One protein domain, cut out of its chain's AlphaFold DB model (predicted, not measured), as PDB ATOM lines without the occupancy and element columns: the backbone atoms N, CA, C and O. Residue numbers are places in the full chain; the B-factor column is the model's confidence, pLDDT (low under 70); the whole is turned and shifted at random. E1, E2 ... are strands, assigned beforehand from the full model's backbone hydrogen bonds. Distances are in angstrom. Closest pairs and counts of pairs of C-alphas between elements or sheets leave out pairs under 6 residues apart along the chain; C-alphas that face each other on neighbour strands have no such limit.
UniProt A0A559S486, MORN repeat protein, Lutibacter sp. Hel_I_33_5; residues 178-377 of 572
ATOM      1  N   LYS A 178      18.483  13.019  22.187       63.12
ATOM      2  CA  LYS A 178      18.483  14.349  22.815       63.12
ATOM      3  C   LYS A 178      17.678  14.425  24.109       63.12
ATOM      4  O   LYS A 178      16.978  13.495  24.505       63.12
ATOM      5  N   GLU A 179      17.833  15.561  24.778       74.31
ATOM      6  CA  GLU A 179      17.027  16.011  25.908       74.31
ATOM      7  C   GLU A 179      16.147  17.171  25.433       74.31
ATOM      8  O   GLU A 179      16.661  18.130  24.859       74.31
ATOM      9  N   VAL A 180      14.840  17.083  25.672       69.50
ATOM     10  CA  VAL A 180      13.877  18.164  25.422       69.50
ATOM     11  C   VAL A 180      13.146  18.513  26.714       69.50
ATOM     12  O   VAL A 180      12.919  17.648  27.564       69.50
ATOM     13  N   THR A 181      12.784  19.784  26.867       76.56
ATOM     14  CA  THR A 181      11.992  20.270  28.001       76.56
ATOM     15  C   THR A 181      10.524  20.347  27.586       76.56
ATOM     16  O   THR A 181      10.190  20.976  26.585       76.56
ATOM     17  N   ASN A 182       9.657  19.698  28.354       64.50
ATOM     18  CA  ASN A 182       8.208  19.696  28.198       64.50
ATOM     19  C   ASN A 182       7.595  21.030  28.668       64.50
ATOM     20  O   ASN A 182       8.215  21.800  29.402       64.50
ATOM     21  N   SER A 183       6.333  21.279  28.307       67.81
ATOM     22  CA  SER A 183       5.579  22.476  28.716       67.81
ATOM     23  C   SER A 183       5.335  22.588  30.227       67.81
ATOM     24  O   SER A 183       5.144  23.693  30.726       67.81
ATOM     25  N   ASP A 184       5.384  21.477  30.967       68.19
ATOM     26  CA  ASP A 184       5.329  21.437  32.436       68.19
ATOM     27  C   ASP A 184       6.702  21.679  33.102       68.19
ATOM     28  O   ASP A 184       6.814  21.605  34.326       68.19
ATOM     29  N   GLY A 185       7.745  21.943  32.302       67.62
ATOM     30  CA  GLY A 185       9.150  22.081  32.700       67.62
ATOM     31  C   GLY A 185       9.894  20.756  32.906       67.62
ATOM     32  O   GLY A 185      11.108  20.766  33.126       67.62
ATOM     33  N   GLY A 186       9.206  19.614  32.795       65.50
ATOM     34  CA  GLY A 186       9.832  18.297  32.852       65.50
ATOM     35  C   GLY A 186      10.833  18.065  31.714       65.50
ATOM     36  O   GLY A 186      10.777  18.708  30.672       65.50
ATOM     37  N   LYS A 187      11.766  17.128  31.889       65.56
ATOM     38  CA  LYS A 187      12.824  16.800  30.923       65.56
ATOM     39  C   LYS A 187      12.646  15.393  30.375       65.56
ATOM     40  O   LYS A 187      12.769  14.424  31.124       65.56
ATOM     41  N   ALA A 188      12.424  15.278  29.072       62.56
ATOM     42  CA  ALA A 188      12.374  14.019  28.342       62.56
ATOM     43  C   ALA A 188      13.733  13.748  27.673       62.56
ATOM     44  O   ALA A 188      14.175  14.537  26.840       62.56
ATOM     45  N   LYS A 189      14.406  12.644  28.025       66.06
ATOM     46  CA  LYS A 189      15.679  12.217  27.408       66.06
ATOM     47  C   LYS A 189      15.515  10.878  26.704       66.06
ATOM     48  O   LYS A 189      15.081   9.920  27.342       66.06
ATOM     49  N   GLY A 190      15.893  10.794  25.434       65.19
ATOM     50  CA  GLY A 190      15.773   9.562  24.655       65.19
ATOM     51  C   GLY A 190      16.024   9.778  23.169       65.19
ATOM     52  O   GLY A 190      16.628  10.775  22.771       65.19
ATOM     53  N   PHE A 191      15.549   8.840  22.352       63.22
ATOM     54  CA  PHE A 191      15.595   8.951  20.896       63.22
ATOM     55  C   PHE A 191      14.368   9.677  20.344       63.22
ATOM     56  O   PHE A 191      13.242   9.486  20.808       63.22
ATOM     57  N   PHE A 192      14.600  10.475  19.311       65.69
ATOM     58  CA  PHE A 192      13.605  11.257  18.595       65.69
ATOM     59  C   PHE A 192      13.780  11.055  17.092       65.69
ATOM     60  O   PHE A 192      14.898  10.892  16.601       65.69
ATOM     61  N   LYS A 193      12.678  11.113  16.350       64.50
ATOM     62  CA  LYS A 193      12.665  11.148  14.887       64.50
ATOM     63  C   LYS A 193      11.733  12.265  14.453       64.50
ATOM     64  O   LYS A 193      10.548  12.213  14.762       64.50
ATOM     65  N   ASN A 194      12.272  13.268  13.759       67.62
ATOM     66  CA  ASN A 194      11.552  14.493  13.391       67.62
ATOM     67  C   ASN A 194      10.851  15.132  14.611       67.62
ATOM     68  O   ASN A 194       9.646  15.350  14.590       67.62
ATOM     69  N   ASP A 195      11.598  15.317  15.705       68.12
ATOM     70  CA  ASP A 195      11.130  15.831  17.009       68.12
ATOM     71  C   ASP A 195      10.044  15.014  17.732       68.12
ATOM     72  O   ASP A 195       9.725  15.305  18.885       68.12
ATOM     73  N   VAL A 196       9.551  13.925  17.137       60.53
ATOM     74  CA  VAL A 196       8.656  12.975  17.804       60.53
ATOM     75  C   VAL A 196       9.489  11.962  18.601       60.53
ATOM     76  O   VAL A 196      10.361  11.310  18.015       60.53
ATOM     77  N   PRO A 197       9.225  11.778  19.909       59.62
ATOM     78  CA  PRO A 197       9.704  10.641  20.689       59.62
ATOM     79  C   PRO A 197       9.620   9.307  19.938       59.62
ATOM     80  O   PRO A 197       8.560   8.942  19.431       59.62
ATOM     81  N   ASN A 198      10.720   8.562  19.846       56.22
ATOM     82  CA  ASN A 198      10.753   7.323  19.072       56.22
ATOM     83  C   ASN A 198      11.565   6.237  19.778       56.22
ATOM     84  O   ASN A 198      12.782   6.151  19.641       56.22
ATOM     85  N   GLY A 199      10.860   5.414  20.551       52.75
ATOM     86  CA  GLY A 199      11.449   4.403  21.412       52.75
ATOM     87  C   GLY A 199      11.561   4.901  22.858       52.75
ATOM     88  O   GLY A 199      10.682   5.619  23.343       52.75
ATOM     89  N   PRO A 200      12.590   4.477  23.599       49.47
ATOM     90  CA  PRO A 200      12.644   4.701  25.033       49.47
ATOM     91  C   PRO A 200      12.966   6.136  25.422       49.47
ATOM     92  O   PRO A 200      13.963   6.698  24.960       49.47
ATOM     93  N   ILE A 201      12.159   6.692  26.329       55.22
ATOM     94  CA  ILE A 201      12.352   8.027  26.891       55.22
ATOM     95  C   ILE A 201      12.263   7.980  28.418       55.22
ATOM     96  O   ILE A 201      11.302   7.483  29.004       55.22
ATOM     97  N   LYS A 202      13.257   8.570  29.080       58.62
ATOM     98  CA  LYS A 202      13.177   8.908  30.501       58.62
ATOM     99  C   LYS A 202      12.544  10.289  30.641       58.62
ATOM    100  O   LYS A 202      13.154  11.269  30.213       58.62
ATOM    101  N   ILE A 203      11.363  10.372  31.253       58.47
ATOM    102  CA  ILE A 203      10.717  11.642  31.603       58.47
ATOM    103  C   ILE A 203      11.008  11.936  33.075       58.47
ATOM    104  O   ILE A 203      10.654  11.168  33.966       58.47
ATOM    105  N   ALA A 204      11.666  13.058  33.343       58.00
ATOM    106  CA  ALA A 204      11.757  13.647  34.672       58.00
ATOM    107  C   ALA A 204      10.717  14.763  34.785       58.00
ATOM    108  O   ALA A 204      10.761  15.707  34.006       58.00
ATOM    109  N   TYR A 205       9.801  14.678  35.741       58.28
ATOM    110  CA  TYR A 205       8.855  15.753  36.031       58.28
ATOM    111  C   TYR A 205       9.529  16.866  36.836       58.28
ATOM    112  O   TYR A 205      10.522  16.646  37.535       58.28
ATOM    113  N   ASN A 206       8.931  18.056  36.811       59.00
ATOM    114  CA  ASN A 206       9.447  19.239  37.505       59.00
ATOM    115  C   ASN A 206       9.549  19.086  39.043       59.00
ATOM    116  O   ASN A 206      10.265  19.828  39.704       59.00
ATOM    117  N   ASN A 207       8.875  18.085  39.623       59.53
ATOM    118  CA  ASN A 207       8.948  17.727  41.045       59.53
ATOM    119  C   ASN A 207      10.100  16.753  41.393       59.53
ATOM    120  O   ASN A 207      10.101  16.162  42.474       59.53
ATOM    121  N   GLY A 208      11.040  16.519  40.471       53.50
ATOM    122  CA  GLY A 208      12.197  15.637  40.667       53.50
ATOM    123  C   GLY A 208      11.905  14.135  40.554       53.50
ATOM    124  O   GLY A 208      12.843  13.338  40.527       53.50
ATOM    125  N   LYS A 209      10.637  13.716  40.435       53.50
ATOM    126  CA  LYS A 209      10.288  12.320  40.125       53.50
ATOM    127  C   LYS A 209      10.624  12.032  38.666       53.50
ATOM    128  O   LYS A 209      10.278  12.821  37.792       53.50
ATOM    129  N   SER A 210      11.227  10.881  38.379       51.00
ATOM    130  CA  SER A 210      11.403  10.406  37.002       51.00
ATOM    131  C   SER A 210      10.706   9.079  36.767       51.00
ATOM    132  O   SER A 210      10.915   8.147  37.544       51.00
ATOM    133  N   THR A 211       9.965   8.983  35.671       50.84
ATOM    134  CA  THR A 211       9.415   7.741  35.124       50.84
ATOM    135  C   THR A 211      10.182   7.352  33.861       50.84
ATOM    136  O   THR A 211      10.724   8.194  33.138       50.84
ATOM    137  N   PHE A 212      10.245   6.052  33.587       46.69
ATOM    138  CA  PHE A 212      10.574   5.569  32.251       46.69
ATOM    139  C   PHE A 212       9.258   5.392  31.493       46.69
ATOM    140  O   PHE A 212       8.372   4.656  31.927       46.69
ATOM    141  N   SER A 213       9.128   6.104  30.379       45.47
ATOM    142  CA  SER A 213       7.962   6.075  29.500       45.47
ATOM    143  C   SER A 213       8.449   5.756  28.094       45.47
ATOM    144  O   SER A 213       9.037   6.601  27.414       45.47
ATOM    145  N   ASN A 214       8.238   4.526  27.648       43.56
ATOM    146  CA  ASN A 214       8.728   4.110  26.343       43.56
ATOM    147  C   ASN A 214       7.678   4.474  25.287       43.56
ATOM    148  O   ASN A 214       6.643   3.823  25.152       43.56
ATOM    149  N   TYR A 215       7.932   5.580  24.586       41.47
ATOM    150  CA  TYR A 215       7.002   6.182  23.640       41.47
ATOM    151  C   TYR A 215       7.224   5.599  22.240       41.47
ATOM    152  O   TYR A 215       8.220   5.874  21.567       41.47
ATOM    153  N   VAL A 216       6.268   4.807  21.760       39.34
ATOM    154  CA  VAL A 216       6.363   4.154  20.448       39.34
ATOM    155  C   VAL A 216       5.838   5.074  19.334       39.34
ATOM    156  O   VAL A 216       4.771   4.863  18.766       39.34
ATOM    157  N   GLY A 217       6.636   6.082  18.966       33.94
ATOM    158  CA  GLY A 217       6.388   7.012  17.845       33.94
ATOM    159  C   GLY A 217       6.744   6.470  16.450       33.94
ATOM    160  O   GLY A 217       6.978   7.230  15.517       33.94
ATOM    161  N   SER A 218       6.768   5.147  16.293       29.89
ATOM    162  CA  SER A 218       6.971   4.390  15.050       29.89
ATOM    163  C   SER A 218       8.294   4.558  14.272       29.89
ATOM    164  O   SER A 218       8.548   5.552  13.595       29.89
ATOM    165  N   TYR A 219       9.038   3.455  14.159       29.47
ATOM    166  CA  TYR A 219       9.241   2.829  12.848       29.47
ATOM    167  C   TYR A 219       9.395   1.305  12.997       29.47
ATOM    168  O   TYR A 219      10.468   0.835  13.334       29.47
ATOM    169  N   SER A 220       8.313   0.557  12.733       30.12
ATOM    170  CA  SER A 220       8.259  -0.906  12.516       30.12
ATOM    171  C   SER A 220       9.260  -1.763  13.329       30.12
ATOM    172  O   SER A 220      10.388  -1.982  12.894       30.12
ATOM    173  N   SER A 221       8.854  -2.371  14.449       31.16
ATOM    174  CA  SER A 221       7.967  -3.541  14.324       31.16
ATOM    175  C   SER A 221       7.040  -3.865  15.515       31.16
ATOM    176  O   SER A 221       6.620  -5.007  15.637       31.16
ATOM    177  N   SER A 222       6.590  -2.882  16.308       42.31
ATOM    178  CA  SER A 222       5.425  -3.080  17.204       42.31
ATOM    179  C   SER A 222       4.690  -1.790  17.591       42.31
ATOM    180  O   SER A 222       4.740  -1.310  18.718       42.31
ATOM    181  N   LYS A 223       3.922  -1.228  16.649       51.91
ATOM    182  CA  LYS A 223       3.153   0.029  16.808       51.91
ATOM    183  C   LYS A 223       2.013  -0.008  17.849       51.91
ATOM    184  O   LYS A 223       1.238   0.939  17.923       51.91
ATOM    185  N   ASN A 224       1.863  -1.094  18.603       63.59
ATOM    186  CA  ASN A 224       0.574  -1.473  19.179       63.59
ATOM    187  C   ASN A 224       0.514  -1.332  20.702       63.59
ATOM    188  O   ASN A 224      -0.568  -1.476  21.249       63.59
ATOM    189  N   PHE A 225       1.626  -1.079  21.400       62.12
ATOM    190  CA  PHE A 225       1.648  -1.047  22.866       62.12
ATOM    191  C   PHE A 225       2.177   0.286  23.397       62.12
ATOM    192  O   PHE A 225       3.266   0.724  23.031       62.12
ATOM    193  N   VAL A 226       1.415   0.909  24.296       65.94
ATOM    194  CA  VAL A 226       1.836   2.069  25.102       65.94
ATOM    195  C   VAL A 226       1.875   1.629  26.555       65.94
ATOM    196  O   VAL A 226       0.922   0.999  27.001       65.94
ATOM    197  N   TYR A 227       2.931   1.945  27.304       68.69
ATOM    198  CA  TYR A 227       3.035   1.541  28.705       68.69
ATOM    199  C   TYR A 227       3.713   2.572  29.598       68.69
ATOM    200  O   TYR A 227       4.534   3.369  29.143       68.69
ATOM    201  N   ASN A 228       3.375   2.513  30.885       65.94
ATOM    202  CA  ASN A 228       3.941   3.343  31.937       65.94
ATOM    203  C   ASN A 228       4.388   2.464  33.106       65.94
ATOM    204  O   ASN A 228       3.677   1.543  33.514       65.94
ATOM    205  N   GLU A 229       5.546   2.785  33.676       63.34
ATOM    206  CA  GLU A 229       6.001   2.232  34.950       63.34
ATOM    207  C   GLU A 229       5.893   3.313  36.033       63.34
ATOM    208  O   GLU A 229       6.448   4.410  35.907       63.34
ATOM    209  N   GLY A 230       5.108   3.019  37.067       58.69
ATOM    210  CA  GLY A 230       4.825   3.916  38.179       58.69
ATOM    211  C   GLY A 230       5.855   3.816  39.304       58.69
ATOM    212  O   GLY A 230       6.754   2.974  39.318       58.69
ATOM    213  N   LEU A 231       5.701   4.682  40.306       51.97
ATOM    214  CA  LEU A 231       6.436   4.536  41.561       51.97
ATOM    215  C   LEU A 231       5.944   3.281  42.303       51.97
ATOM    216  O   LEU A 231       4.764   2.962  42.257       51.97
ATOM    217  N   LYS A 232       6.843   2.616  43.040       61.69
ATOM    218  CA  LYS A 232       6.561   1.404  43.839       61.69
ATOM    219  C   LYS A 232       6.140   0.147  43.052       61.69
ATOM    220  O   LYS A 232       5.573  -0.751  43.652       61.69
ATOM    221  N   GLY A 233       6.462   0.037  41.762       68.06
ATOM    222  CA  GLY A 233       6.300  -1.210  40.990       68.06
ATOM    223  C   GLY A 233       5.024  -1.301  40.147       68.06
ATOM    224  O   GLY A 233       4.982  -2.134  39.233       68.06
ATOM    225  N   ASP A 234       4.060  -0.405  40.392       78.44
ATOM    226  CA  ASP A 234       2.852  -0.214  39.582       78.44
ATOM    227  C   ASP A 234       3.187  -0.149  38.082       78.44
ATOM    228  O   ASP A 234       4.205   0.408  37.658       78.44
ATOM    229  N   PHE A 235       2.321  -0.730  37.259       80.44
ATOM    230  CA  PHE A 235       2.570  -0.910  35.831       80.44
ATOM    231  C   PHE A 235       1.256  -0.837  35.065       80.44
ATOM    232  O   PHE A 235       0.290  -1.492  35.441       80.44
ATOM    233  N   SER A 236       1.212  -0.092  33.965       82.44
ATOM    234  CA  SER A 236       0.087  -0.149  33.034       82.44
ATOM    235  C   SER A 236       0.543  -0.263  31.591       82.44
ATOM    236  O   SER A 236       1.587   0.274  31.217       82.44
ATOM    237  N   TYR A 237      -0.253  -0.943  30.767       82.38
ATOM    238  CA  TYR A 237      -0.089  -0.940  29.318       82.38
ATOM    239  C   TYR A 237      -1.429  -0.940  28.583       82.38
ATOM    240  O   TYR A 237      -2.440  -1.405  29.103       82.38
ATOM    241  N   LYS A 238      -1.426  -0.426  27.355       81.88
ATOM    242  CA  LYS A 238      -2.561  -0.420  26.434       81.88
ATOM    243  C   LYS A 238      -2.153  -1.036  25.099       81.88
ATOM    244  O   LYS A 238      -1.257  -0.513  24.441       81.88
ATOM    245  N   ASP A 239      -2.822  -2.121  24.717       82.44
ATOM    246  CA  ASP A 239      -2.805  -2.712  23.378       82.44
ATOM    247  C   ASP A 239      -3.785  -1.932  22.486       82.44
ATOM    248  O   ASP A 239      -5.006  -2.093  22.569       82.44
ATOM    249  N   LEU A 240      -3.241  -1.056  21.646       77.00
ATOM    250  CA  LEU A 240      -3.965  -0.219  20.692       77.00
ATOM    251  C   LEU A 240      -4.651  -1.034  19.585       77.00
ATOM    252  O   LEU A 240      -5.637  -0.563  19.026       77.00
ATOM    253  N   ASN A 241      -4.177  -2.246  19.274       78.56
ATOM    254  CA  ASN A 241      -4.816  -3.092  18.260       78.56
ATOM    255  C   ASN A 241      -6.032  -3.827  18.820       78.56
ATOM    256  O   ASN A 241      -6.994  -4.070  18.095       78.56
ATOM    257  N   LYS A 242      -5.987  -4.200  20.104       82.44
ATOM    258  CA  LYS A 242      -7.109  -4.850  20.794       82.44
ATOM    259  C   LYS A 242      -8.039  -3.865  21.508       82.44
ATOM    260  O   LYS A 242      -9.052  -4.305  22.036       82.44
ATOM    261  N   ASN A 243      -7.693  -2.573  21.557       85.19
ATOM    262  CA  ASN A 243      -8.289  -1.573  22.454       85.19
ATOM    263  C   ASN A 243      -8.359  -2.044  23.921       85.19
ATOM    264  O   ASN A 243      -9.284  -1.710  24.649       85.19
ATOM    265  N   LEU A 244      -7.360  -2.813  24.353       89.00
ATOM    266  CA  LEU A 244      -7.284  -3.426  25.678       89.00
ATOM    267  C   LEU A 244      -6.315  -2.624  26.547       89.00
ATOM    268  O   LEU A 244      -5.197  -2.352  26.113       89.00
ATOM    269  N   GLN A 245      -6.692  -2.286  27.775       90.56
ATOM    270  CA  GLN A 245      -5.794  -1.698  28.767       90.56
ATOM    271  C   GLN A 245      -5.684  -2.611  29.986       90.56
ATOM    272  O   GLN A 245      -6.666  -3.182  30.444       90.56
ATOM    273  N   VAL A 246      -4.478  -2.730  30.528       90.81
ATOM    274  CA  VAL A 246      -4.181  -3.487  31.741       90.81
ATOM    275  C   VAL A 246      -3.454  -2.562  32.707       90.81
ATOM    276  O   VAL A 246      -2.451  -1.951  32.337       90.81
ATOM    277  N   ASN A 247      -3.951  -2.461  33.936       91.56
ATOM    278  CA  ASN A 247      -3.351  -1.703  35.027       91.56
ATOM    279  C   ASN A 247      -3.082  -2.665  36.193       91.56
ATOM    280  O   ASN A 247      -3.988  -3.337  36.676       91.56
ATOM    281  N   TYR A 248      -1.840  -2.726  36.654       90.31
ATOM    282  CA  TYR A 248      -1.416  -3.486  37.820       90.31
ATOM    283  C   TYR A 248      -1.076  -2.541  38.970       90.31
ATOM    284  O   TYR A 248      -0.275  -1.614  38.800       90.31
ATOM    285  N   ASN A 249      -1.662  -2.813  40.135       89.69
ATOM    286  CA  ASN A 249      -1.362  -2.124  41.382       89.69
ATOM    287  C   ASN A 249      -0.575  -3.053  42.320       89.69
ATOM    288  O   ASN A 249      -1.125  -4.015  42.862       89.69
ATOM    289  N   GLU A 250       0.701  -2.741  42.541       85.44
ATOM    290  CA  GLU A 250       1.611  -3.534  43.379       85.44
ATOM    291  C   GLU A 250       1.220  -3.460  44.862       85.44
ATOM    292  O   GLU A 250       1.324  -4.449  45.585       85.44
ATOM    293  N   SER A 251       0.725  -2.300  45.308       87.38
ATOM    294  CA  SER A 251       0.364  -2.071  46.717       87.38
ATOM    295  C   SER A 251      -0.924  -2.790  47.129       87.38
ATOM    296  O   SER A 251      -1.070  -3.146  48.295       87.38
ATOM    297  N   LYS A 252      -1.855  -2.995  46.189       90.56
ATOM    298  CA  LYS A 252      -3.123  -3.703  46.413       90.56
ATOM    299  C   LYS A 252      -3.120  -5.164  45.961       90.56
ATOM    300  O   LYS A 252      -4.044  -5.888  46.312       90.56
ATOM    301  N   LYS A 253      -2.122  -5.590  45.173       91.31
ATOM    302  CA  LYS A 253      -2.089  -6.907  44.504       91.31
ATOM    303  C   LYS A 253      -3.331  -7.137  43.628       91.31
ATOM    304  O   LYS A 253      -3.991  -8.173  43.694       91.31
ATOM    305  N   GLU A 254      -3.644  -6.134  42.810       94.25
ATOM    306  CA  GLU A 254      -4.813  -6.106  41.922       94.25
ATOM    307  C   GLU A 254      -4.393  -5.935  40.458       94.25
ATOM    308  O   GLU A 254      -3.513  -5.131  40.136       94.25
ATOM    309  N   LEU A 255      -5.078  -6.656  39.570       94.06
ATOM    310  CA  LEU A 255      -4.989  -6.519  38.119       94.06
ATOM    311  C   LEU A 255      -6.331  -6.018  37.574       94.06
ATOM    312  O   LEU A 255      -7.314  -6.754  37.557       94.06
ATOM    313  N   GLU A 256      -6.369  -4.767  37.123       95.44
ATOM    314  CA  GLU A 256      -7.496  -4.196  36.387       95.44
ATOM    315  C   GLU A 256      -7.279  -4.410  34.884       95.44
ATOM    316  O   GLU A 256      -6.237  -4.051  34.335       95.44
ATOM    317  N   ILE A 257      -8.279  -4.965  34.208       94.94
ATOM    318  CA  ILE A 257      -8.320  -5.162  32.760       94.94
ATOM    319  C   ILE A 257      -9.523  -4.375  32.237       94.94
ATOM    320  O   ILE A 257     -10.658  -4.668  32.602       94.94
ATOM    321  N   THR A 258      -9.270  -3.368  31.403       94.75
ATOM    322  CA  THR A 258     -10.295  -2.631  30.652       94.75
ATOM    323  C   THR A 258     -10.325  -3.164  29.226       94.75
ATOM    324  O   THR A 258      -9.300  -3.123  28.540       94.75
ATOM    325  N   ASP A 259     -11.463  -3.678  28.779       91.38
ATOM    326  CA  ASP A 259     -11.607  -4.267  27.447       91.38
ATOM    327  C   ASP A 259     -11.915  -3.222  26.346       91.38
ATOM    328  O   ASP A 259     -11.999  -2.016  26.591       91.38
ATOM    329  N   LYS A 260     -12.113  -3.702  25.112       90.44
ATOM    330  CA  LYS A 260     -12.459  -2.881  23.938       90.44
ATOM    331  C   LYS A 260     -13.802  -2.139  24.047       90.44
ATOM    332  O   LYS A 260     -14.005  -1.183  23.301       90.44
ATOM    333  N   ASN A 261     -14.704  -2.583  24.924       92.12
ATOM    334  CA  ASN A 261     -15.998  -1.958  25.202       92.12
ATOM    335  C   ASN A 261     -15.898  -0.931  26.355       92.12
ATOM    336  O   ASN A 261     -16.888  -0.283  26.689       92.12
ATOM    337  N   ASN A 262     -14.701  -0.747  26.933       88.25
ATOM    338  CA  ASN A 262     -14.428  -0.056  28.198       88.25
ATOM    339  C   ASN A 262     -15.010  -0.750  29.446       88.25
ATOM    340  O   ASN A 262     -15.114  -0.118  30.503       88.25
ATOM    341  N   GLU A 263     -15.348  -2.039  29.370       93.88
ATOM    342  CA  GLU A 263     -15.752  -2.812  30.546       93.88
ATOM    343  C   GLU A 263     -14.527  -3.120  31.412       93.88
ATOM    344  O   GLU A 263     -13.484  -3.558  30.920       93.88
ATOM    345  N   LYS A 264     -14.644  -2.871  32.721       94.94
ATOM    346  CA  LYS A 264     -13.560  -3.055  33.690       94.94
ATOM    347  C   LYS A 264     -13.747  -4.328  34.503       94.94
ATOM    348  O   LYS A 264     -14.706  -4.452  35.257       94.94
ATOM    349  N   THR A 265     -12.762  -5.216  34.430       95.50
ATOM    350  CA  THR A 265     -12.626  -6.379  35.314       95.50
ATOM    351  C   THR A 265     -11.477  -6.134  36.288       95.50
ATOM    352  O   THR A 265     -10.363  -5.869  35.847       95.50
ATOM    353  N   ILE A 266     -11.717  -6.234  37.596       95.50
ATOM    354  CA  ILE A 266     -10.669  -6.151  38.627       95.50
ATOM    355  C   ILE A 266     -10.479  -7.542  39.231       95.50
ATOM    356  O   ILE A 266     -11.445  -8.174  39.653       95.50
ATOM    357  N   LEU A 267      -9.233  -8.015  39.263       94.88
ATOM    358  CA  LEU A 267      -8.857  -9.337  39.757       94.88
ATOM    359  C   LEU A 267      -7.825  -9.201  40.884       94.88
ATOM    360  O   LEU A 267      -6.688  -8.789  40.647       94.88
ATOM    361  N   SER A 268      -8.214  -9.561  42.105       94.25
ATOM    362  CA  SER A 268      -7.310  -9.649  43.260       94.25
ATOM    363  C   SER A 268      -6.454 -10.917  43.193       94.25
ATOM    364  O   SER A 268      -6.919 -11.962  42.732       94.25
ATOM    365  N   PHE A 269      -5.206 -10.846  43.656       93.44
ATOM    366  CA  PHE A 269      -4.277 -11.976  43.588       93.44
ATOM    367  C   PHE A 269      -4.603 -13.083  44.601       93.44
ATOM    368  O   PHE A 269      -4.790 -12.834  45.790       93.44
ATOM    369  N   ASN A 270      -4.567 -14.334  44.143       92.81
ATOM    370  CA  ASN A 270      -4.567 -15.519  44.996       92.81
ATOM    371  C   ASN A 270      -3.123 -15.976  45.257       92.81
ATOM    372  O   ASN A 270      -2.568 -16.774  44.502       92.81
ATOM    373  N   GLU A 271      -2.509 -15.474  46.332       87.94
ATOM    374  CA  GLU A 271      -1.088 -15.722  46.642       87.94
ATOM    375  C   GLU A 271      -0.745 -17.199  46.930       87.94
ATOM    376  O   GLU A 271       0.424 -17.581  46.872       87.94
ATOM    377  N   ASN A 272      -1.750 -18.053  47.159       89.06
ATOM    378  CA  ASN A 272      -1.589 -19.498  47.367       89.06
ATOM    379  C   ASN A 272      -1.470 -20.300  46.053       89.06
ATOM    380  O   ASN A 272      -1.448 -21.532  46.084       89.06
ATOM    381  N   LYS A 273      -1.436 -19.638  44.889       92.25
ATOM    382  CA  LYS A 273      -1.341 -20.278  43.567       92.25
ATOM    383  C   LYS A 273      -0.254 -19.628  42.713       92.25
ATOM    384  O   LYS A 273      -0.019 -18.430  42.785       92.25
ATOM    385  N   ALA A 274       0.354 -20.414  41.822       92.88
ATOM    386  CA  ALA A 274       1.213 -19.874  40.763       92.88
ATOM    387  C   ALA A 274       0.410 -18.973  39.803       92.88
ATOM    388  O   ALA A 274       0.862 -17.909  39.396       92.88
ATOM    389  N   CYS A 275      -0.830 -19.361  39.505       95.12
ATOM    390  CA  CYS A 275      -1.812 -18.520  38.832       95.12
ATOM    391  C   CYS A 275      -2.412 -17.514  39.831       95.12
ATOM    392  O   CYS A 275      -3.358 -17.858  40.542       95.12
ATOM    393  N   LEU A 276      -1.844 -16.303  39.917       94.62
ATOM    394  CA  LEU A 276      -2.278 -15.278  40.876       94.62
ATOM    395  C   LEU A 276      -3.625 -14.671  40.462       94.62
ATOM    396  O   LEU A 276      -4.513 -14.538  41.299       94.62
ATOM    397  N   ALA A 277      -3.772 -14.308  39.185       95.00
ATOM    398  CA  ALA A 277      -4.995 -13.739  38.617       95.00
ATOM    399  C   ALA A 277      -5.045 -13.914  37.088       95.00
ATOM    400  O   ALA A 277      -4.003 -13.967  36.436       95.00
ATOM    401  N   GLY A 278      -6.249 -13.917  36.510       93.56
ATOM    402  CA  GLY A 278      -6.464 -13.933  35.056       93.56
ATOM    403  C   GLY A 278      -6.458 -15.327  34.418       93.56
ATOM    404  O   GLY A 278      -6.584 -16.341  35.103       93.56
ATOM    405  N   ASP A 279      -6.341 -15.374  33.088       93.50
ATOM    406  CA  ASP A 279      -6.313 -16.625  32.317       93.50
ATOM    407  C   ASP A 279      -4.868 -17.108  32.138       93.50
ATOM    408  O   ASP A 279      -4.146 -16.711  31.220       93.50
ATOM    409  N   CYS A 280      -4.474 -18.024  33.021       89.69
ATOM    410  CA  CYS A 280      -3.159 -18.659  33.045       89.69
ATOM    411  C   CYS A 280      -2.911 -19.688  31.930       89.69
ATOM    412  O   CYS A 280      -1.943 -20.439  32.032       89.69
ATOM    413  N   LYS A 281      -3.738 -19.714  30.878       92.19
ATOM    414  CA  LYS A 281      -3.554 -20.552  29.690       92.19
ATOM    415  C   LYS A 281      -3.591 -19.751  28.387       92.19
ATOM    416  O   LYS A 281      -2.715 -19.952  27.543       92.19
ATOM    417  N   ASN A 282      -4.580 -18.868  28.212       94.12
ATOM    418  CA  ASN A 282      -4.871 -18.185  26.942       94.12
ATOM    419  C   ASN A 282      -5.379 -16.729  27.079       94.12
ATOM    420  O   ASN A 282      -6.153 -16.265  26.238       94.12
ATOM    421  N   GLY A 283      -4.912 -15.963  28.068       92.19
ATOM    422  CA  GLY A 283      -5.270 -14.544  28.147       92.19
ATOM    423  C   GLY A 283      -4.338 -13.695  28.999       92.19
ATOM    424  O   GLY A 283      -3.165 -14.017  29.191       92.19
ATOM    425  N   ILE A 284      -4.858 -12.566  29.480       94.75
ATOM    426  CA  ILE A 284      -4.123 -11.699  30.402       94.75
ATOM    427  C   ILE A 284      -4.030 -12.382  31.762       94.75
ATOM    428  O   ILE A 284      -5.028 -12.878  32.284       94.75
ATOM    429  N   VAL A 285      -2.828 -12.384  32.330       95.38
ATOM    430  CA  VAL A 285      -2.475 -13.135  33.530       95.38
ATOM    431  C   VAL A 285      -1.524 -12.348  34.430       95.38
ATOM    432  O   VAL A 285      -0.652 -11.625  33.941       95.38
ATOM    433  N   ALA A 286      -1.656 -12.548  35.741       95.62
ATOM    434  CA  ALA A 286      -0.580 -12.401  36.714       95.62
ATOM    435  C   ALA A 286      -0.142 -13.800  37.192       95.62
ATOM    436  O   ALA A 286      -0.956 -14.568  37.710       95.62
ATOM    437  N   TYR A 287       1.131 -14.145  36.999       96.38
ATOM    438  CA  TYR A 287       1.679 -15.480  37.263       96.38
ATOM    439  C   TYR A 287       2.958 -15.407  38.103       96.38
ATOM    440  O   TYR A 287       3.886 -14.679  37.749       96.38
ATOM    441  N   LYS A 288       3.035 -16.202  39.170       96.19
ATOM    442  CA  LYS A 288       4.202 -16.365  40.040       96.19
ATOM    443  C   LYS A 288       4.972 -17.641  39.689       96.19
ATOM    444  O   LYS A 288       4.416 -18.736  39.726       96.19
ATOM    445  N   TYR A 289       6.261 -17.506  39.395       94.50
ATOM    446  CA  TYR A 289       7.189 -18.625  39.207       94.50
ATOM    447  C   TYR A 289       7.800 -19.075  40.544       94.50
ATOM    448  O   TYR A 289       7.815 -18.329  41.522       94.50
ATOM    449  N   GLU A 290       8.364 -20.283  40.565       93.38
ATOM    450  CA  GLU A 290       9.000 -20.900  41.744       93.38
ATOM    451  C   GLU A 290      10.131 -20.051  42.354       93.38
ATOM    452  O   GLU A 290      10.354 -20.078  43.558       93.38
ATOM    453  N   ASN A 291      10.817 -19.241  41.542       91.81
ATOM    454  CA  ASN A 291      11.878 -18.322  41.972       91.81
ATOM    455  C   ASN A 291      11.356 -16.953  42.471       91.81
ATOM    456  O   ASN A 291      12.086 -15.960  42.422       91.81
ATOM    457  N   ASP A 292      10.089 -16.891  42.891       92.56
ATOM    458  CA  ASP A 292       9.318 -15.685  43.236       92.56
ATOM    459  C   ASP A 292       9.222 -14.615  42.128       92.56
ATOM    460  O   ASP A 292       8.745 -13.510  42.390       92.56
ATOM    461  N   ALA A 293       9.642 -14.893  40.887       94.56
ATOM    462  CA  ALA A 293       9.432 -13.944  39.799       94.56
ATOM    463  C   ALA A 293       7.934 -13.826  39.474       94.56
ATOM    464  O   ALA A 293       7.216 -14.826  39.459       94.56
ATOM    465  N   ILE A 294       7.466 -12.615  39.174       94.62
ATOM    466  CA  ILE A 294       6.072 -12.332  38.815       94.62
ATOM    467  C   ILE A 294       6.031 -11.855  37.364       94.62
ATOM    468  O   ILE A 294       6.707 -10.892  37.000       94.62
ATOM    469  N   TYR A 295       5.237 -12.525  36.532       95.88
ATOM    470  CA  TYR A 295       4.903 -12.080  35.181       95.88
ATOM    471  C   TYR A 295       3.495 -11.503  35.135       95.88
ATOM    472  O   TYR A 295       2.569 -12.111  35.662       95.88
ATOM    473  N   ILE A 296       3.341 -10.369  34.458       94.75
ATOM    474  CA  ILE A 296       2.060  -9.724  34.177       94.75
ATOM    475  C   ILE A 296       2.011  -9.399  32.688       94.75
ATOM    476  O   ILE A 296       2.797  -8.586  32.197       94.75
ATOM    477  N   GLY A 297       1.107 -10.033  31.953       93.75
ATOM    478  CA  GLY A 297       1.055  -9.927  30.494       93.75
ATOM    479  C   GLY A 297       0.119 -10.955  29.883       93.75
ATOM    480  O   GLY A 297      -0.775 -11.445  30.564       93.75
ATOM    481  N   ASN A 298       0.313 -11.275  28.606       93.56
ATOM    482  CA  ASN A 298      -0.533 -12.223  27.883       93.56
ATOM    483  C   ASN A 298       0.110 -13.622  27.772       93.56
ATOM    484  O   ASN A 298       1.274 -13.768  27.388       93.56
ATOM    485  N   PHE A 299      -0.676 -14.659  28.059       96.12
ATOM    486  CA  PHE A 299      -0.356 -16.053  27.764       96.12
ATOM    487  C   PHE A 299      -1.061 -16.547  26.495       96.12
ATOM    488  O   PHE A 299      -2.136 -16.082  26.112       96.12
ATOM    489  N   LYS A 300      -0.439 -17.531  25.846       96.00
ATOM    490  CA  LYS A 300      -1.011 -18.325  24.760       96.00
ATOM    491  C   LYS A 300      -0.463 -19.743  24.845       96.00
ATOM    492  O   LYS A 300       0.747 -19.935  24.724       96.00
ATOM    493  N   ASN A 301      -1.344 -20.725  25.018       95.62
ATOM    494  CA  ASN A 301      -0.998 -22.130  25.255       95.62
ATOM    495  C   ASN A 301       0.087 -22.282  26.338       95.62
ATOM    496  O   ASN A 301       1.143 -22.863  26.084       95.62
ATOM    497  N   ASP A 302      -0.160 -21.689  27.510       93.81
ATOM    498  CA  ASP A 302       0.706 -21.782  28.698       93.81
ATOM    499  C   ASP A 302       2.118 -21.158  28.516       93.81
ATOM    500  O   ASP A 302       3.050 -21.426  29.279       93.81
ATOM    501  N   LYS A 303       2.298 -20.288  27.506       96.12
ATOM    502  CA  LYS A 303       3.534 -19.523  27.248       96.12
ATOM    503  C   LYS A 303       3.279 -18.018  27.198       96.12
ATOM    504  O   LYS A 303       2.263 -17.590  26.661       96.12
ATOM    505  N   ARG A 304       4.255 -17.213  27.632       96.06
ATOM    506  CA  ARG A 304       4.294 -15.754  27.405       96.06
ATOM    507  C   ARG A 304       4.310 -15.466  25.898       96.06
ATOM    508  O   ARG A 304       5.227 -15.916  25.202       96.06
ATOM    509  N   ASP A 305       3.317 -14.724  25.414       94.00
ATOM    510  CA  ASP A 305       3.118 -14.390  23.997       94.00
ATOM    511  C   ASP A 305       2.387 -13.042  23.879       94.00
ATOM    512  O   ASP A 305       1.323 -12.867  24.467       94.00
ATOM    513  N   GLY A 306       2.938 -12.079  23.139       88.81
ATOM    514  CA  GLY A 306       2.476 -10.685  23.149       88.81
ATOM    515  C   GLY A 306       3.175  -9.847  24.225       88.81
ATOM    516  O   GLY A 306       4.280 -10.168  24.648       88.81
ATOM    517  N   PHE A 307       2.576  -8.735  24.650       87.25
ATOM    518  CA  PHE A 307       3.224  -7.810  25.585       87.25
ATOM    519  C   PHE A 307       3.143  -8.279  27.050       87.25
ATOM    520  O   PHE A 307       2.147  -8.872  27.472       87.25
ATOM    521  N   GLY A 308       4.180  -7.996  27.842       90.31
ATOM    522  CA  GLY A 308       4.164  -8.244  29.283       90.31
ATOM    523  C   GLY A 308       5.436  -7.838  30.028       90.31
ATOM    524  O   GLY A 308       6.511  -7.687  29.439       90.31
ATOM    525  N   LYS A 309       5.310  -7.716  31.350       91.69
ATOM    526  CA  LYS A 309       6.377  -7.423  32.311       91.69
ATOM    527  C   LYS A 309       6.714  -8.680  33.118       91.69
ATOM    528  O   LYS A 309       5.814  -9.320  33.645       91.69
ATOM    529  N   LEU A 310       7.992  -9.033  33.230       94.50
ATOM    530  CA  LEU A 310       8.523 -10.049  34.145       94.50
ATOM    531  C   LEU A 310       9.417  -9.353  35.172       94.50
ATOM    532  O   LEU A 310      10.438  -8.781  34.796       94.50
ATOM    533  N   THR A 311       9.066  -9.434  36.451       92.25
ATOM    534  CA  THR A 311       9.844  -8.884  37.569       92.25
ATOM    535  C   THR A 311      10.445 -10.030  38.376       92.25
ATOM    536  O   THR A 311       9.723 -10.923  38.811       92.25
ATOM    537  N   PHE A 312      11.756 -10.018  38.591       92.38
ATOM    538  CA  PHE A 312      12.468 -10.993  39.418       92.38
ATOM    539  C   PHE A 312      12.591 -10.499  40.866       92.38
ATOM    540  O   PHE A 312      12.693  -9.297  41.110       92.38
ATOM    541  N   LYS A 313      12.706 -11.429  41.826       90.94
ATOM    542  CA  LYS A 313      12.940 -11.132  43.256       90.94
ATOM    543  C   LYS A 313      14.155 -10.226  43.518       90.94
ATOM    544  O   LYS A 313      14.190  -9.512  44.511       90.94
ATOM    545  N   SER A 314      15.143 -10.225  42.619       88.00
ATOM    546  CA  SER A 314      16.325  -9.353  42.679       88.00
ATOM    547  C   SER A 314      16.041  -7.871  42.397       88.00
ATOM    548  O   SER A 314      16.962  -7.065  42.485       88.00
ATOM    549  N   GLY A 315      14.822  -7.507  41.982       84.56
ATOM    550  CA  GLY A 315      14.499  -6.178  41.450       84.56
ATOM    551  C   GLY A 315      14.876  -5.990  39.974       84.56
ATOM    552  O   GLY A 315      14.568  -4.955  39.393       84.56
ATOM    553  N   THR A 316      15.500  -6.991  39.347       88.56
ATOM    554  CA  THR A 316      15.666  -7.041  37.888       88.56
ATOM    555  C   THR A 316      14.290  -7.191  37.232       88.56
ATOM    556  O   THR A 316      13.463  -7.959  37.724       88.56
ATOM    557  N   SER A 317      14.036  -6.533  36.105       89.50
ATOM    558  CA  SER A 317      12.794  -6.699  35.344       89.50
ATOM    559  C   SER A 317      13.023  -6.651  33.834       89.50
ATOM    560  O   SER A 317      13.976  -6.051  33.347       89.50
ATOM    561  N   TYR A 318      12.130  -7.291  33.081       90.06
ATOM    562  CA  TYR A 318      11.952  -7.066  31.648       90.06
ATOM    563  C   TYR A 318      10.525  -6.612  31.383       90.06
ATOM    564  O   TYR A 318       9.594  -7.156  31.968       90.06
ATOM    565  N   ILE A 319      10.345  -5.685  30.454       85.25
ATOM    566  CA  ILE A 319       9.046  -5.245  29.960       85.25
ATOM    567  C   ILE A 319       9.125  -5.053  28.447       85.25
ATOM    568  O   ILE A 319       9.966  -4.306  27.950       85.25
ATOM    569  N   GLY A 320       8.266  -5.742  27.704       84.06
ATOM    570  CA  GLY A 320       8.342  -5.767  26.247       84.06
ATOM    571  C   GLY A 320       7.535  -6.900  25.637       84.06
ATOM    572  O   GLY A 320       6.619  -7.443  26.263       84.06
ATOM    573  N   GLU A 321       7.882  -7.252  24.407       85.00
ATOM    574  CA  GLU A 321       7.216  -8.314  23.662       85.00
ATOM    575  C   GLU A 321       7.808  -9.697  23.939       85.00
ATOM    576  O   GLU A 321       9.016  -9.904  24.068       85.00
ATOM    577  N   TRP A 322       6.915 -10.676  23.970       91.38
ATOM    578  CA  TRP A 322       7.207 -12.076  24.195       91.38
ATOM    579  C   TRP A 322       6.706 -12.910  23.024       91.38
ATOM    580  O   TRP A 322       5.636 -12.657  22.465       91.38
ATOM    581  N   LYS A 323       7.463 -13.946  22.678       93.69
ATOM    582  CA  LYS A 323       7.051 -14.981  21.735       93.69
ATOM    583  C   LYS A 323       7.531 -16.321  22.258       93.69
ATOM    584  O   LYS A 323       8.727 -16.496  22.478       93.69
ATOM    585  N   ASP A 324       6.606 -17.253  22.478       94.44
ATOM    586  CA  ASP A 324       6.918 -18.610  22.940       94.44
ATOM    587  C   ASP A 324       7.888 -18.634  24.148       94.44
ATOM    588  O   ASP A 324       8.894 -19.342  24.148       94.44
ATOM    589  N   ASN A 325       7.577 -17.843  25.186       96.25
ATOM    590  CA  ASN A 325       8.384 -17.605  26.398       96.25
ATOM    591  C   ASN A 325       9.671 -16.772  26.245       96.25
ATOM    592  O   ASN A 325      10.251 -16.413  27.277       96.25
ATOM    593  N   LYS A 326      10.088 -16.397  25.035       95.75
ATOM    594  CA  LYS A 326      11.318 -15.626  24.780       95.75
ATOM    595  C   LYS A 326      11.036 -14.145  24.562       95.75
ATOM    596  O   LYS A 326      10.007 -13.791  23.986       95.75
ATOM    597  N   LYS A 327      11.966 -13.283  24.969       91.44
ATOM    598  CA  LYS A 327      11.928 -11.839  24.685       91.44
ATOM    599  C   LYS A 327      12.193 -11.594  23.199       91.44
ATOM    600  O   LYS A 327      13.134 -12.161  22.631       91.44
ATOM    601  N   THR A 328      11.367 -10.758  22.584       85.25
ATOM    602  CA  THR A 328      11.394 -10.435  21.152       85.25
ATOM    603  C   THR A 328      10.987  -8.973  20.927       85.25
ATOM    604  O   THR A 328      10.704  -8.263  21.891       85.25
ATOM    605  N   GLY A 329      10.936  -8.523  19.673       79.12
ATOM    606  CA  GLY A 329      10.368  -7.223  19.306       79.12
ATOM    607  C   GLY A 329      11.085  -6.065  19.999       79.12
ATOM    608  O   GLY A 329      12.310  -5.998  19.948       79.12
ATOM    609  N   THR A 330      10.354  -5.164  20.654       74.25
ATOM    610  CA  THR A 330      10.931  -4.085  21.474       74.25
ATOM    611  C   THR A 330      10.736  -4.333  22.971       74.25
ATOM    612  O   THR A 330       9.711  -4.860  23.411       74.25
ATOM    613  N   GLY A 331      11.722  -3.943  23.786       76.38
ATOM    614  CA  GLY A 331      11.626  -4.090  25.237       76.38
ATOM    615  C   GLY A 331      12.734  -3.413  26.043       76.38
ATOM    616  O   GLY A 331      13.840  -3.170  25.554       76.38
ATOM    617  N   SER A 332      12.421  -3.142  27.308       78.75
ATOM    618  CA  SER A 332      13.318  -2.625  28.342       78.75
ATOM    619  C   SER A 332      13.679  -3.736  29.320       78.75
ATOM    620  O   SER A 332      12.815  -4.509  29.729       78.75
ATOM    621  N   TYR A 333      14.945  -3.811  29.718       84.81
ATOM    622  CA  TYR A 333      15.457  -4.716  30.739       84.81
ATOM    623  C   TYR A 333      16.213  -3.900  31.782       84.81
ATOM    624  O   TYR A 333      17.313  -3.411  31.522       84.81
ATOM    625  N   SER A 334      15.604  -3.752  32.951       81.88
ATOM    626  CA  SER A 334      16.170  -3.051  34.100       81.88
ATOM    627  C   SER A 334      16.915  -4.062  34.964       81.88
ATOM    628  O   SER A 334      16.333  -5.039  35.432       81.88
ATOM    629  N   TYR A 335      18.206  -3.851  35.176       84.12
ATOM    630  CA  TYR A 335      19.054  -4.700  36.003       84.12
ATOM    631  C   TYR A 335      18.988  -4.256  37.472       84.12
ATOM    632  O   TYR A 335      18.866  -3.070  37.771       84.12
ATOM    633  N   SER A 336      19.135  -5.192  38.413       86.25
ATOM    634  CA  SER A 336      19.130  -4.897  39.857       86.25
ATOM    635  C   SER A 336      20.257  -3.961  40.319       86.25
ATOM    636  O   SER A 336      20.123  -3.284  41.337       86.25
ATOM    637  N   ASN A 337      21.361  -3.871  39.567       79.00
ATOM    638  CA  ASN A 337      22.422  -2.891  39.816       79.00
ATOM    639  C   ASN A 337      21.990  -1.444  39.478       79.00
ATOM    640  O   ASN A 337      22.625  -0.498  39.953       79.00
ATOM    641  N   GLY A 338      20.887  -1.272  38.739       73.38
ATOM    642  CA  GLY A 338      20.321  -0.011  38.259       73.38
ATOM    643  C   GLY A 338      20.736   0.378  36.836       73.38
ATOM    644  O   GLY A 338      20.416   1.488  36.410       73.38
ATOM    645  N   ASP A 339      21.427  -0.504  36.111       79.88
ATOM    646  CA  ASP A 339      21.582  -0.377  34.663       79.88
ATOM    647  C   ASP A 339      20.256  -0.689  33.955       79.88
ATOM    648  O   ASP A 339      19.413  -1.421  34.479       79.88
ATOM    649  N   VAL A 340      20.068  -0.178  32.740       75.75
ATOM    650  CA  VAL A 340      18.877  -0.459  31.927       75.75
ATOM    651  C   VAL A 340      19.279  -0.624  30.465       75.75
ATOM    652  O   VAL A 340      19.778   0.321  29.862       75.75
ATOM    653  N   TYR A 341      19.025  -1.780  29.856       78.50
ATOM    654  CA  TYR A 341      19.018  -1.883  28.393       78.50
ATOM    655  C   TYR A 341      17.626  -1.569  27.867       78.50
ATOM    656  O   TYR A 341      16.647  -2.097  28.390       78.50
ATOM    657  N   ILE A 342      17.519  -0.802  26.786       71.81
ATOM    658  CA  ILE A 342      16.251  -0.630  26.080       71.81
ATOM    659  C   ILE A 342      16.479  -0.620  24.572       71.81
ATOM    660  O   ILE A 342      17.278   0.171  24.072       71.81
ATOM    661  N   GLY A 343      15.777  -1.485  23.843       72.44
ATOM    662  CA  GLY A 343      16.008  -1.682  22.413       72.44
ATOM    663  C   GLY A 343      15.241  -2.862  21.832       72.44
ATOM    664  O   GLY A 343      14.248  -3.316  22.411       72.44
ATOM    665  N   GLU A 344      15.700  -3.346  20.684       75.62
ATOM    666  CA  GLU A 344      15.159  -4.539  20.041       75.62
ATOM    667  C   GLU A 344      15.683  -5.832  20.697       75.62
ATOM    668  O   GLU A 344      16.806  -5.918  21.198       75.62
ATOM    669  N   TRP A 345      14.852  -6.871  20.685       82.38
ATOM    670  CA  TRP A 345      15.146  -8.187  21.240       82.38
ATOM    671  C   TRP A 345      14.869  -9.266  20.206       82.38
ATOM    672  O   TRP A 345      13.928  -9.181  19.416       82.38
ATOM    673  N   LYS A 346      15.672 -10.325  20.235       83.69
ATOM    674  CA  LYS A 346      15.473 -11.502  19.395       83.69
ATOM    675  C   LYS A 346      15.974 -12.733  20.126       83.69
ATOM    676  O   LYS A 346      17.160 -12.819  20.430       83.69
ATOM    677  N   GLU A 347      15.081 -13.689  20.374       89.12
ATOM    678  CA  GLU A 347      15.417 -14.960  21.031       89.12
ATOM    679  C   GLU A 347      16.180 -14.744  22.356       89.12
ATOM    680  O   GLU A 347      17.265 -15.287  22.558       89.12
ATOM    681  N   ASP A 348      15.637 -13.884  23.228       90.88
ATOM    682  CA  ASP A 348      16.225 -13.451  24.511       90.88
ATOM    683  C   ASP A 348      17.521 -12.622  24.451       90.88
ATOM    684  O   ASP A 348      18.009 -12.193  25.503       90.88
ATOM    685  N   LYS A 349      18.044 -12.321  23.258       87.88
ATOM    686  CA  LYS A 349      19.260 -11.516  23.063       87.88
ATOM    687  C   LYS A 349      18.946 -10.078  22.664       87.88
ATOM    688  O   LYS A 349      17.975  -9.826  21.954       87.88
ATOM    689  N   LEU A 350      19.835  -9.165  23.056       84.12
ATOM    690  CA  LEU A 350      19.860  -7.779  22.575       84.12
ATOM    691  C   LEU A 350      20.098  -7.787  21.058       84.12
ATOM    692  O   LEU A 350      21.005  -8.480  20.578       84.12
ATOM    693  N   HIS A 351      19.296  -7.043  20.306       75.06
ATOM    694  CA  HIS A 351      19.365  -6.994  18.848       75.06
ATOM    695  C   HIS A 351      19.056  -5.581  18.331       75.06
ATOM    696  O   HIS A 351      18.728  -4.694  19.115       75.06
ATOM    697  N   GLY A 352      19.174  -5.376  17.015       70.38
ATOM    698  CA  GLY A 352      18.759  -4.157  16.321       70.38
ATOM    699  C   GLY A 352      19.246  -2.864  16.978       70.38
ATOM    700  O   GLY A 352      20.401  -2.760  17.395       70.38
ATOM    701  N   LEU A 353      18.367  -1.867  17.038       71.12
ATOM    702  CA  LEU A 353      18.586  -0.586  17.704       71.12
ATOM    703  C   LEU A 353      18.415  -0.721  19.225       71.12
ATOM    704  O   LEU A 353      17.389  -1.212  19.693       71.12
ATOM    705  N   GLY A 354      19.366  -0.210  20.010       72.44
ATOM    706  CA  GLY A 354      19.211  -0.140  21.465       72.44
ATOM    707  C   GLY A 354      20.184   0.795  22.179       72.44
ATOM    708  O   GLY A 354      21.279   1.086  21.695       72.44
ATOM    709  N   ALA A 355      19.785   1.242  23.368       69.44
ATOM    710  CA  ALA A 355      20.605   1.997  24.305       69.44
ATOM    711  C   ALA A 355      20.777   1.230  25.617       69.44
ATOM    712  O   ALA A 355      19.798   0.818  26.238       69.44
ATOM    713  N   TYR A 356      22.025   1.086  26.052       76.19
ATOM    714  CA  TYR A 356      22.373   0.554  27.364       76.19
ATOM    715  C   TYR A 356      22.747   1.712  28.293       76.19
ATOM    716  O   TYR A 356      23.765   2.379  28.109       76.19
ATOM    717  N   TYR A 357      21.909   1.977  29.286       68.12
ATOM    718  CA  TYR A 357      22.118   2.985  30.315       68.12
ATOM    719  C   TYR A 357      22.865   2.348  31.481       68.12
ATOM    720  O   TYR A 357      22.302   1.531  32.203       68.12
ATOM    721  N   PHE A 358      24.115   2.747  31.691       75.94
ATOM    722  CA  PHE A 358      24.842   2.408  32.911       75.94
ATOM    723  C   PHE A 358      24.479   3.401  34.013       75.94
ATOM    724  O   PHE A 358      24.474   4.611  33.766       75.94
ATOM    725  N   LYS A 359      24.230   2.923  35.235       69.25
ATOM    726  CA  LYS A 359      23.736   3.747  36.358       69.25
ATOM    727  C   LYS A 359      24.520   5.047  36.595       69.25
ATOM    728  O   LYS A 359      23.920   6.062  36.939       69.25
ATOM    729  N   ASN A 360      25.839   5.009  36.390       65.31
ATOM    730  CA  ASN A 360      26.772   6.113  36.643       65.31
ATOM    731  C   ASN A 360      27.624   6.483  35.407       65.31
ATOM    732  O   ASN A 360      28.755   6.949  35.555       65.31
ATOM    733  N   SER A 361      27.161   6.240  34.175       65.19
ATOM    734  CA  SER A 361      27.942   6.580  32.969       65.19
ATOM    735  C   SER A 361      27.061   7.061  31.816       65.19
ATOM    736  O   SER A 361      25.834   7.007  31.882       65.19
ATOM    737  N   LYS A 362      27.684   7.581  30.750       61.97
ATOM    738  CA  LYS A 362      26.955   7.931  29.523       61.97
ATOM    739  C   LYS A 362      26.307   6.663  28.937       61.97
ATOM    740  O   LYS A 362      26.951   5.615  28.959       61.97
ATOM    741  N   PRO A 363      25.070   6.739  28.412       62.69
ATOM    742  CA  PRO A 363      24.437   5.593  27.780       62.69
ATOM    743  C   PRO A 363      25.180   5.192  26.502       62.69
ATOM    744  O   PRO A 363      25.649   6.038  25.738       62.69
ATOM    745  N   GLN A 364      25.262   3.887  26.276       67.19
ATOM    746  CA  GLN A 364      25.871   3.262  25.111       67.19
ATOM    747  C   GLN A 364      24.772   2.952  24.087       67.19
ATOM    748  O   GLN A 364      24.048   1.962  24.198       67.19
ATOM    749  N   CYS A 365      24.613   3.854  23.121       65.50
ATOM    750  CA  CYS A 365      23.551   3.847  22.116       65.50
ATOM    751  C   CYS A 365      24.056   3.300  20.779       65.50
ATOM    752  O   CYS A 365      25.067   3.784  20.280       65.50
ATOM    753  N   GLY A 366      23.334   2.376  20.141       66.75
ATOM    754  CA  GLY A 366      23.665   1.930  18.786       66.75
ATOM    755  C   GLY A 366      23.119   0.557  18.417       66.75
ATOM    756  O   GLY A 366      22.003   0.210  18.805       66.75
ATOM    757  N   ILE A 367      23.887  -0.200  17.628       68.31
ATOM    758  CA  ILE A 367      23.462  -1.505  17.099       68.31
ATOM    759  C   ILE A 367      23.940  -2.655  17.968       68.31
ATOM    760  O   ILE A 367      25.112  -2.721  18.339       68.31
ATOM    761  N   TRP A 368      23.032  -3.596  18.197       73.19
ATOM    762  CA  TRP A 368      23.275  -4.857  18.874       73.19
ATOM    763  C   TRP A 368      23.019  -6.020  17.910       73.19
ATOM    764  O   TRP A 368      21.995  -6.067  17.229       73.19
ATOM    765  N   ASP A 369      23.923  -6.993  17.863       77.69
ATOM    766  CA  ASP A 369      23.666  -8.280  17.223       77.69
ATOM    767  C   ASP A 369      23.967  -9.429  18.181       77.69
ATOM    768  O   ASP A 369      25.058  -9.524  18.736       77.69
ATOM    769  N   ASN A 370      22.985 -10.310  18.386       75.00
ATOM    770  CA  ASN A 370      23.108 -11.482  19.252       75.00
ATOM    771  C   ASN A 370      23.662 -11.186  20.669       75.00
ATOM    772  O   ASN A 370      24.334 -12.035  21.257       75.00
ATOM    773  N   GLY A 371      23.359 -10.014  21.239       76.94
ATOM    774  CA  GLY A 371      23.879  -9.561  22.536       76.94
ATOM    775  C   GLY A 371      25.203  -8.785  22.479       76.94
ATOM    776  O   GLY A 371      25.624  -8.249  23.499       76.94
ATOM    777  N   VAL A 372      25.847  -8.691  21.314       70.81
ATOM    778  CA  VAL A 372      27.116  -7.977  21.102       70.81
ATOM    779  C   VAL A 372      26.846  -6.583  20.544       70.81
ATOM    780  O   VAL A 372      26.101  -6.429  19.581       70.81
ATOM    781  N   TYR A 373      27.478  -5.561  21.117       71.12
ATOM    782  CA  TYR A 373      27.437  -4.199  20.587       71.12
ATOM    783  C   TYR A 373      28.352  -4.049  19.367       71.12
ATOM    784  O   TYR A 373      29.528  -4.405  19.431       71.12
ATOM    785  N   ILE A 374      27.821  -3.499  18.276       63.72
ATOM    786  CA  ILE A 374      28.502  -3.428  16.975       63.72
ATOM    787  C   ILE A 374      28.981  -2.008  16.638       63.72
ATOM    788  O   ILE A 374      30.034  -1.852  16.023       63.72
ATOM    789  N   GLN A 375      28.240  -0.961  17.020       60.06
ATOM    790  CA  GLN A 375      28.578   0.423  16.661       60.06
ATOM    791  C   GLN A 375      27.991   1.433  17.649       60.06
ATOM    792  O   GLN A 375      26.878   1.230  18.124       60.06
ATOM    793  N   SER A 376      28.706   2.539  17.886       46.47
ATOM    794  CA  SER A 376      28.275   3.639  18.755       46.47
ATOM    795  C   SER A 376      27.699   4.841  18.008       46.47
ATOM    796  O   SER A 376      28.355   5.425  17.146       46.47
ATOM    797  N   LEU A 377      26.494   5.250  18.401       46.50
ATOM    798  CA  LEU A 377      25.879   6.534  18.078       46.50
ATOM    799  C   LEU A 377      26.380   7.600  19.061       46.50
ATOM    800  O   LEU A 377      25.765   7.855  20.097       46.50
TER     801      LEU A 377
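Overview. This is residues 178 to 377 of the 572 residues of the protein "MORN repeat protein" of Lutibacter sp. Hel_I_33_5 (UniProt A0A559S486). A long strip of ten strands, E10 to E19, and a second strip of nine, E1 to E9, make a sandwich, two twisted sheets partly face to face. The chain winds back and forth through the second strip, folds back at the link E9 to E10 and returns through the first, while E1 and E2 at the other end are apart from the ten-stranded sheet. E13, E15 and E17 are sharply bent. The printed part has 200 residues, no named helix and 19 named strands, E1 to E19 in chain order, which is also the order across each sheet; the class is all strand, and neighbours are antiparallel, but E4 and E5 meet only at a point. It is compact, with a radius of gyration of the C-alphas of 16.8 A and spans of 46 by 39 by 32 A.

Along the chain. The larger sheet holds E10, residues 275 to 278; E11, 284 to 288; E12, 294 to 300; E13, 303 to 311, 16.1 A long; E14, 317 to 323; E15, 326 to 334, 16.4 A; E16, 340 to 346; E17, 349 to 357, 16.5 A; E18, 364 to 369; and E19, 372 to 376. C-alpha 376 is at (28.275, 3.639, 18.755). The other sheet holds E1, residues 178 to 181, from C-alpha 178 at (18.483, 14.349, 22.815); E2, 187 to 193; E3, 196 to 204, 17.2 A; E4, 210 to 215; E5, 225 to 229; E6, 235 to 239; E7, 244 to 249; E8, 254 to 258; and E9, 264 to 268.

Arrangement. E10 to E19 form a meander, each strand the antiparallel neighbour of the one before; E10 and E19 are its edge strands. In the hairpin E14 and E15, N 319 and O 332 are 2.8 A apart, within hydrogen-bond range. E13, E15 and E17 bend by 118, 116 and 115 degrees at residues 306, 329 and 352. The strands of the two sheets stand at 29 degrees. The closest C-alphas of E9 and E10, Leu 267 and Ala 277, are 6.0 A apart; those of E3 and E16, Pro 200 and Ile 342, 6.5 A. E6 and E13 are near each other, with 10 pairs within 10 A. E1 to E4 and E5 to E9 are two further meanders; in the hairpin E7 and E8, N 247 and O 256 are 2.8 A apart.

Size, cuts and confidence. The farthest C-alphas, Asn 194 and Asn 272, are 49.8 A apart. The printed part has no cut and no long link. Mean pLDDT of the printed part is 77.3; 69 residues are under 70, among them 182 to 233.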